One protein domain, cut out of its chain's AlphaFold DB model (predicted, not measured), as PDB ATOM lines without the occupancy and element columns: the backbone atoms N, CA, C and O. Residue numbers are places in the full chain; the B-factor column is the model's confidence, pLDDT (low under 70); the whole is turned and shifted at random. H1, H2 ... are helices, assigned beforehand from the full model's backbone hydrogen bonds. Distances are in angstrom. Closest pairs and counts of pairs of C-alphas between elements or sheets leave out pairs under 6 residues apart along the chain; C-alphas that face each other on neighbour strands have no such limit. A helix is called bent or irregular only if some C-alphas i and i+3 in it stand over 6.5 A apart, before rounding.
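What this domain is: This is residues 2 to 57 of the 176 residues of an uncharacterized protein of candidate division Zixibacteria bacterium HGW-Zixibacteria-1 (UniProt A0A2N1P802). Three helices make an open triangle: H1 is the long side, H2 folds back from its far end as the other arm of a V, and H3 crosses the open end of the V. H3 packs on the beginning of H1 with residues 47 to 51, while the corner between H2 and H3 is looser. The printed part has 56 residues with three named helices, in the order H1, H2, H3, and no named strand; the class is all helix. It is only just compact, close to loose, with a radius of gyration of the C-alphas of 11.7 A, and spans 31 by 23 by 19 A.

Where its parts are: H1 covers residues 2 to 22 and is 30.0 A long, from C-alpha 2 at (23.758, -31.109, 23.461) to C-alpha 22 at (26.684, -23.566, 52.358). H2, residues 26 to 40, measures 20.6 A. H3, residues 44 to 57, measures 20.9 A and ends with C-alpha 57 at (27.601, -45.064, 31.613). H3 is neither bent nor irregular, but only just: C-alphas 53 and 56 are 6.2 A apart.

How they stand to each other: H1 touches H2 with residues 12 to 20 alone, and H2 touches H1 with residues 26 to 30 alone; the closest C-alphas of the two helices, those of Ser 19 and Tyr 26, are 5.4 A apart. The two helices run opposite ways at a steep tilt of 48 degrees. H1 touches H3 through residues 4 to 8 and 47 to 51 alone, with the C-alphas of Leu 5 and Glu 50 closest at 6.1 A. Their lines are about perpendicular, at 82 degrees. H2 and H3 are close but not clearly touching, with the C-alphas of Asn 38 and His 44 closest at 5.3 A. They run opposite ways at a steep tilt of 38 degrees. In H1 and H2 every O i to N i+4 pair is within hydrogen-bond range; in H3 6 of 10 are.

The domain as a whole: The C-alphas farthest apart, those of Ser 2 and Gly 23, are 31.2 A from each other. The printed part has no cut, and both links, H1 to H2 and H2 to H3, are tight, with 3 residues each. The mean pLDDT of the printed part of this model is 90.9, and no printed residue is under 70.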
ATOM      1  N   SER A   2      22.532 -31.434  22.699       73.69
ATOM      2  CA  SER A   2      23.758 -31.109  23.461       73.69
ATOM      3  C   SER A   2      23.630 -29.921  24.432       73.69
ATOM      4  O   SER A   2      24.186 -29.967  25.525       73.69
ATOM      5  N   GLU A   3      22.885 -28.870  24.074       86.81
ATOM      6  CA  GLU A   3      22.739 -27.668  24.915       86.81
ATOM      7  C   GLU A   3      22.027 -27.930  26.243       86.81
ATOM      8  O   GLU A   3      22.487 -27.478  27.289       86.81
ATOM      9  N   LEU A   4      20.938 -28.707  26.226       89.06
ATOM     10  CA  LEU A   4      20.202 -29.038  27.445       89.06
ATOM     11  C   LEU A   4      21.058 -29.895  28.379       89.06
ATOM     12  O   LEU A   4      21.100 -29.636  29.577       89.06
ATOM     13  N   LEU A   5      21.795 -30.867  27.832       88.31
ATOM     14  CA  LEU A   5      22.720 -31.671  28.621       88.31
ATOM     15  C   LEU A   5      23.818 -30.807  29.259       88.31
ATOM     16  O   LEU A   5      24.113 -30.985  30.439       88.31
ATOM     17  N   MET A   6      24.375 -29.836  28.524       90.38
ATOM     18  CA  MET A   6      25.343 -28.878  29.076       90.38
ATOM     19  C   MET A   6      24.748 -28.057  30.221       90.38
ATOM     20  O   MET A   6      25.405 -27.885  31.244       90.38
ATOM     21  N   VAL A   7      23.501 -27.595  30.089       91.31
ATOM     22  CA  VAL A   7      22.800 -26.884  31.170       91.31
ATOM     23  C   VAL A   7      22.605 -27.787  32.384       91.31
ATOM     24  O   VAL A   7      22.835 -27.341  33.505       91.31
ATOM     25  N   ILE A   8      22.226 -29.054  32.192       91.12
ATOM     26  CA  ILE A   8      22.032 -29.971  33.319       91.12
ATOM     27  C   ILE A   8      23.366 -30.270  34.002       91.12
ATOM     28  O   ILE A   8      23.462 -30.117  35.214       91.12
ATOM     29  N   VAL A   9      24.412 -30.632  33.256       90.56
ATOM     30  CA  VAL A   9      25.748 -30.894  33.821       90.56
ATOM     31  C   VAL A   9      26.306 -29.644  34.503       90.56
ATOM     32  O   VAL A   9      26.815 -29.736  35.617       90.56
ATOM     33  N   GLY A  10      26.160 -28.467  33.892       93.56
ATOM     34  CA  GLY A  10      26.534 -27.193  34.501       93.56
ATOM     35  C   GLY A  10      25.765 -26.926  35.797       93.56
ATOM     36  O   GLY A  10      26.371 -26.593  36.809       93.56
ATOM     37  N   GLY A  11      24.449 -27.149  35.804       93.06
ATOM     38  CA  GLY A  11      23.602 -27.035  36.993       93.06
ATOM     39  C   GLY A  11      23.973 -28.031  38.094       93.06
ATOM     40  O   GLY A  11      24.000 -27.662  39.268       93.06
ATOM     41  N   LEU A  12      24.332 -29.266  37.728       92.62
ATOM     42  CA  LEU A  12      24.892 -30.247  38.653       92.62
ATOM     43  C   LEU A  12      26.209 -29.713  39.232       92.62
ATOM     44  O   LEU A  12      26.310 -29.562  40.436       92.62
ATOM     45  N   LEU A  13      27.199 -29.317  38.439       93.69
ATOM     46  CA  LEU A  13      28.468 -28.819  38.991       93.69
ATOM     47  C   LEU A  13      28.292 -27.574  39.878       93.69
ATOM     48  O   LEU A  13      28.888 -27.488  40.955       93.69
ATOM     49  N   LEU A  14      27.421 -26.646  39.474       95.12
ATOM     50  CA  LEU A  14      27.080 -25.462  40.263       95.12
ATOM     51  C   LEU A  14      26.421 -25.828  41.593       95.12
ATOM     52  O   LEU A  14      26.804 -25.288  42.629       95.12
ATOM     53  N   GLY A  15      25.473 -26.768  41.600       94.31
ATOM     54  CA  GLY A  15      24.848 -27.242  42.834       94.31
ATOM     55  C   GLY A  15      25.846 -27.904  43.793       94.31
ATOM     56  O   GLY A  15      25.727 -27.729  45.005       94.31
ATOM     57  N   ILE A  16      26.878 -28.595  43.282       93.25
ATOM     58  CA  ILE A  16      27.923 -29.215  44.110       93.25
ATOM     59  C   ILE A  16      28.752 -28.099  44.743       93.25
ATOM     60  O   ILE A  16      28.988 -28.109  45.949       93.25
ATOM     61  N   GLY A  17      29.143 -27.099  43.947       93.81
ATOM     62  CA  GLY A  17      29.860 -25.924  44.438       93.81
ATOM     63  C   GLY A  17      29.083 -25.181  45.527       93.81
ATOM     64  O   GLY A  17      29.614 -24.958  46.612       93.81
ATOM     65  N   LEU A  18      27.812 -24.860  45.271       94.69
ATOM     66  CA  LEU A  18      26.950 -24.134  46.212       94.69
ATOM     67  C   LEU A  18      26.645 -24.937  47.480       94.69
ATOM     68  O   LEU A  18      26.673 -24.401  48.583       94.69
ATOM     69  N   SER A  19      26.365 -26.232  47.355       93.25
ATOM     70  CA  SER A  19      26.122 -27.079  48.527       93.25
ATOM     71  C   SER A  19      27.360 -27.165  49.420       93.25
ATOM     72  O   SER A  19      27.236 -27.057  50.640       93.25
ATOM     73  N   LYS A  20      28.560 -27.238  48.828       89.62
ATOM     74  CA  LYS A  20      29.824 -27.219  49.570       89.62
ATOM     75  C   LYS A  20      30.079 -25.883  50.272       89.62
ATOM     76  O   LYS A  20      30.554 -25.902  51.402       89.62
ATOM     77  N   THR A  21      29.760 -24.741  49.654       92.62
ATOM     78  CA  THR A  21      29.941 -23.424  50.298       92.62
ATOM     79  C   THR A  21      28.955 -23.185  51.439       92.62
ATOM     80  O   THR A  21      29.321 -22.560  52.429       92.62
ATOM     81  N   ILE A  22      27.726 -23.697  51.326       92.50
ATOM     82  CA  ILE A  22      26.684 -23.566  52.358       92.50
ATOM     83  C   ILE A  22      26.828 -24.651  53.450       92.50
ATOM     84  O   ILE A  22      26.265 -24.522  54.533       92.50
ATOM     85  N   GLY A  23      27.602 -25.712  53.198       87.44
ATOM     86  CA  GLY A  23      27.809 -26.815  54.143       87.44
ATOM     87  C   GLY A  23      26.651 -27.819  54.192       87.44
ATOM     88  O   GLY A  23      26.428 -28.456  55.218       87.44
ATOM     89  N   ILE A  24      25.898 -27.966  53.097       88.38
ATOM     90  CA  ILE A  24      24.776 -28.913  52.974       88.38
ATOM     91  C   ILE A  24      25.202 -30.097  52.094       88.38
ATOM     92  O   ILE A  24      26.009 -29.954  51.179       88.38
ATOM     93  N   SER A  25      24.639 -31.286  52.333       86.12
ATOM     94  CA  SER A  25      24.875 -32.448  51.470       86.12
ATOM     95  C   SER A  25      24.367 -32.203  50.046       86.12
ATOM     96  O   SER A  25      23.169 -32.006  49.828       86.12
ATOM     97  N   TYR A  26      25.263 -32.300  49.063       88.62
ATOM     98  CA  TYR A  26      24.915 -32.216  47.643       88.62
ATOM     99  C   TYR A  26      23.882 -33.279  47.229       88.62
ATOM    100  O   TYR A  26      23.018 -33.002  46.404       88.62
ATOM    101  N   LEU A  27      23.901 -34.472  47.842       88.69
ATOM    102  CA  LEU A  27      22.906 -35.523  47.581       88.69
ATOM    103  C   LEU A  27      21.492 -35.060  47.929       88.69
ATOM    104  O   LEU A  27      20.561 -35.272  47.156       88.69
ATOM    105  N   MET A  28      21.342 -34.399  49.078       89.00
ATOM    106  CA  MET A  28      20.059 -33.848  49.504       89.00
ATOM    107  C   MET A  28      19.591 -32.754  48.540       89.00
ATOM    108  O   MET A  28      18.425 -32.730  48.154       89.00
ATOM    109  N   VAL A  29      20.511 -31.889  48.103       92.62
ATOM    110  CA  VAL A  29      20.220 -30.840  47.118       92.62
ATOM    111  C   VAL A  29      19.692 -31.443  45.814       92.62
ATOM    112  O   VAL A  29      18.642 -31.014  45.342       92.62
ATOM    113  N   TYR A  30      20.330 -32.480  45.260       92.25
ATOM    114  CA  TYR A  30      19.843 -33.103  44.020       92.25
ATOM    115  C   TYR A  30      18.578 -33.926  44.178       92.25
ATOM    116  O   TYR A  30      17.780 -33.958  43.246       92.25
ATOM    117  N   LEU A  31      18.351 -34.545  45.338       92.75
ATOM    118  CA  LEU A  31      17.067 -35.183  45.630       92.75
ATOM    119  C   LEU A  31      15.929 -34.161  45.594       92.75
ATOM    120  O   LEU A  31      14.897 -34.412  44.973       92.75
ATOM    121  N   ILE A  32      16.133 -32.990  46.204       94.00
ATOM    122  CA  ILE A  32      15.156 -31.898  46.188       94.00
ATOM    123  C   ILE A  32      14.976 -31.353  44.768       94.00
ATOM    124  O   ILE A  32      13.842 -31.217  44.316       94.00
ATOM    125  N   ILE A  33      16.066 -31.079  44.040       93.00
ATOM    126  CA  ILE A  33      15.997 -30.592  42.653       93.00
ATOM    127  C   ILE A  33      15.244 -31.595  41.777       93.00
ATOM    128  O   ILE A  33      14.313 -31.200  41.086       93.00
ATOM    129  N   GLY A  34      15.579 -32.884  41.845       93.38
ATOM    130  CA  GLY A  34      14.897 -33.934  41.089       93.38
ATOM    131  C   GLY A  34      13.408 -34.022  41.426       93.38
ATOM    132  O   GLY A  34      12.577 -34.080  40.519       93.38
ATOM    133  N   ALA A  35      13.052 -33.950  42.713       94.94
ATOM    134  CA  ALA A  35      11.660 -33.922  43.152       94.94
ATOM    135  C   ALA A  35      10.913 -32.694  42.604       94.94
ATOM    136  O   ALA A  35       9.822 -32.838  42.056       94.94
ATOM    137  N   ILE A  36      11.498 -31.497  42.687       94.88
ATOM    138  CA  ILE A  36      10.903 -30.266  42.148       94.88
ATOM    139  C   ILE A  36      10.764 -30.361  40.626       94.88
ATOM    140  O   ILE A  36       9.689 -30.102  40.091       94.88
ATOM    141  N   THR A  37      11.817 -30.771  39.916       92.75
ATOM    142  CA  THR A  37      11.800 -30.901  38.456       92.75
ATOM    143  C   THR A  37      10.724 -31.881  38.006       92.75
ATOM    144  O   THR A  37       9.967 -31.549  37.099       92.75
ATOM    145  N   ASN A  38      10.598 -33.043  38.649       93.31
ATOM    146  CA  ASN A  38       9.602 -34.036  38.257       93.31
ATOM    147  C   ASN A  38       8.155 -33.579  38.517       93.31
ATOM    148  O   ASN A  38       7.263 -33.936  37.755       93.31
ATOM    149  N   ASN A  39       7.915 -32.785  39.567       94.75
ATOM    150  CA  ASN A  39       6.560 -32.371  39.956       94.75
ATOM    151  C   ASN A  39       6.122 -31.018  39.371       94.75
ATOM    152  O   ASN A  39       4.927 -30.777  39.238       94.75
ATOM    153  N   MET A  40       7.060 -30.125  39.046       94.31
ATOM    154  CA  MET A  40       6.750 -28.738  38.667       94.31
ATOM    155  C   MET A  40       7.233 -28.356  37.265       94.31
ATOM    156  O   MET A  40       6.770 -27.355  36.721       94.31
ATOM    157  N   SER A  41       8.160 -29.105  36.657       91.12
ATOM    158  CA  SER A  41       8.700 -28.732  35.345       91.12
ATOM    159  C   SER A  41       7.830 -29.233  34.197       91.12
ATOM    160  O   SER A  41       7.594 -30.433  34.041       91.12
ATOM    161  N   MET A  42       7.478 -28.326  33.284       91.06
ATOM    162  CA  MET A  42       6.870 -28.674  31.993       91.06
ATOM    163  C   MET A  42       7.820 -29.501  31.106       91.06
ATOM    164  O   MET A  42       7.375 -30.208  30.208       91.06
ATOM    165  N   MET A  43       9.130 -29.447  31.374       89.19
ATOM    166  CA  MET A  43      10.177 -30.128  30.604       89.19
ATOM    167  C   MET A  43      10.700 -31.407  31.275       89.19
ATOM    168  O   MET A  43      11.706 -31.951  30.819       89.19
ATOM    169  N   HIS A  44      10.052 -31.913  32.333       90.88
ATOM    170  CA  HIS A  44      10.529 -33.077  33.098       90.88
ATOM    171  C   HIS A  44      10.884 -34.284  32.210       90.88
ATOM    172  O   HIS A  44      11.912 -34.920  32.427       90.88
ATOM    173  N   ARG A  45      10.100 -34.555  31.153       91.56
ATOM    174  CA  ARG A  45      10.365 -35.658  30.210       91.56
ATOM    175  C   ARG A  45      11.645 -35.468  29.400       91.56
ATOM    176  O   ARG A  45      12.375 -36.434  29.207       91.56
ATOM    177  N   LEU A  46      11.918 -34.244  28.934       90.44
ATOM    178  CA  LEU A  46      13.146 -33.948  28.192       90.44
ATOM    179  C   LEU A  46      14.362 -34.052  29.112       90.44
ATOM    180  O   LEU A  46      15.337 -34.701  28.755       90.44
ATOM    181  N   VAL A  47      14.280 -33.474  30.315       90.31
ATOM    182  CA  VAL A  47      15.358 -33.561  31.311       90.31
ATOM    183  C   VAL A  47      15.655 -35.020  31.661       90.31
ATOM    184  O   VAL A  47      16.816 -35.416  31.676       90.31
ATOM    185  N   TYR A  48      14.618 -35.834  31.875       89.44
ATOM    186  CA  TYR A  48      14.766 -37.264  32.135       89.44
ATOM    187  C   TYR A  48      15.424 -38.008  30.962       89.44
ATOM    188  O   TYR A  48      16.335 -38.802  31.175       89.44
ATOM    189  N   ALA A  49      15.007 -37.734  29.721       90.25
ATOM    190  CA  ALA A  49      15.576 -38.376  28.536       90.25
ATOM    191  C   ALA A  49      17.067 -38.050  28.338       90.25
ATOM    192  O   ALA A  49      17.842 -38.943  27.995       90.25
ATOM    193  N   GLU A  50      17.483 -36.803  28.579       90.19
ATOM    194  CA  GLU A  50      18.901 -36.415  28.530       90.19
ATOM    195  C   GLU A  50      19.694 -37.020  29.697       90.19
ATOM    196  O   GLU A  50      20.787 -37.548  29.496       90.19
ATOM    197  N   MET A  51      19.137 -37.016  30.915       88.81
ATOM    198  CA  MET A  51      19.780 -37.634  32.081       88.81
ATOM    199  C   MET A  51      20.004 -39.131  31.899       88.81
ATOM    200  O   MET A  51      21.084 -39.625  32.216       88.81
ATOM    201  N   ARG A  52      19.044 -39.843  31.308       88.19
ATOM    202  CA  ARG A  52      19.150 -41.286  31.069       88.19
ATOM    203  C   ARG A  52      20.340 -41.662  30.177       88.19
ATOM    204  O   ARG A  52      20.896 -42.747  30.330       88.19
ATOM    205  N   GLN A  53      20.750 -40.779  29.261       86.31
ATOM    206  CA  GLN A  53      21.904 -41.021  28.386       86.31
ATOM    207  C   GLN A  53      23.226 -41.030  29.160       86.31
ATOM    208  O   GLN A  53      24.102 -41.836  28.849       86.31
ATOM    209  N   ILE A  54      23.372 -40.166  30.171       87.12
ATOM    210  CA  ILE A  54      24.574 -40.142  31.016       87.12
ATOM    211  C   ILE A  54      24.488 -41.143  32.165       87.12
ATOM    212  O   ILE A  54      25.506 -41.706  32.560       87.12
ATOM    213  N   GLU A  55      23.285 -41.405  32.674       89.56
ATOM    214  CA  GLU A  55      23.051 -42.312  33.793       89.56
ATOM    215  C   GLU A  55      23.629 -43.697  33.509       89.56
ATOM    216  O   GLU A  55      24.357 -44.226  34.341       89.56
ATOM    217  N   MET A  56      23.372 -44.262  32.324       89.25
ATOM    218  CA  MET A  56      23.770 -45.635  32.004       89.25
ATOM    219  C   MET A  56      25.302 -45.849  32.054       89.25
ATOM    220  O   MET A  56      25.735 -46.773  32.747       89.25
ATOM    221  N   PRO A  57      26.150 -45.008  31.420       91.00
ATOM    222  CA  PRO A  57      27.601 -45.064  31.613       91.00
ATOM    223  C   PRO A  57      28.044 -44.945  33.074       91.00
ATOM    224  O   PRO A  57      28.895 -45.720  33.509       91.00
TER     225      PRO A  57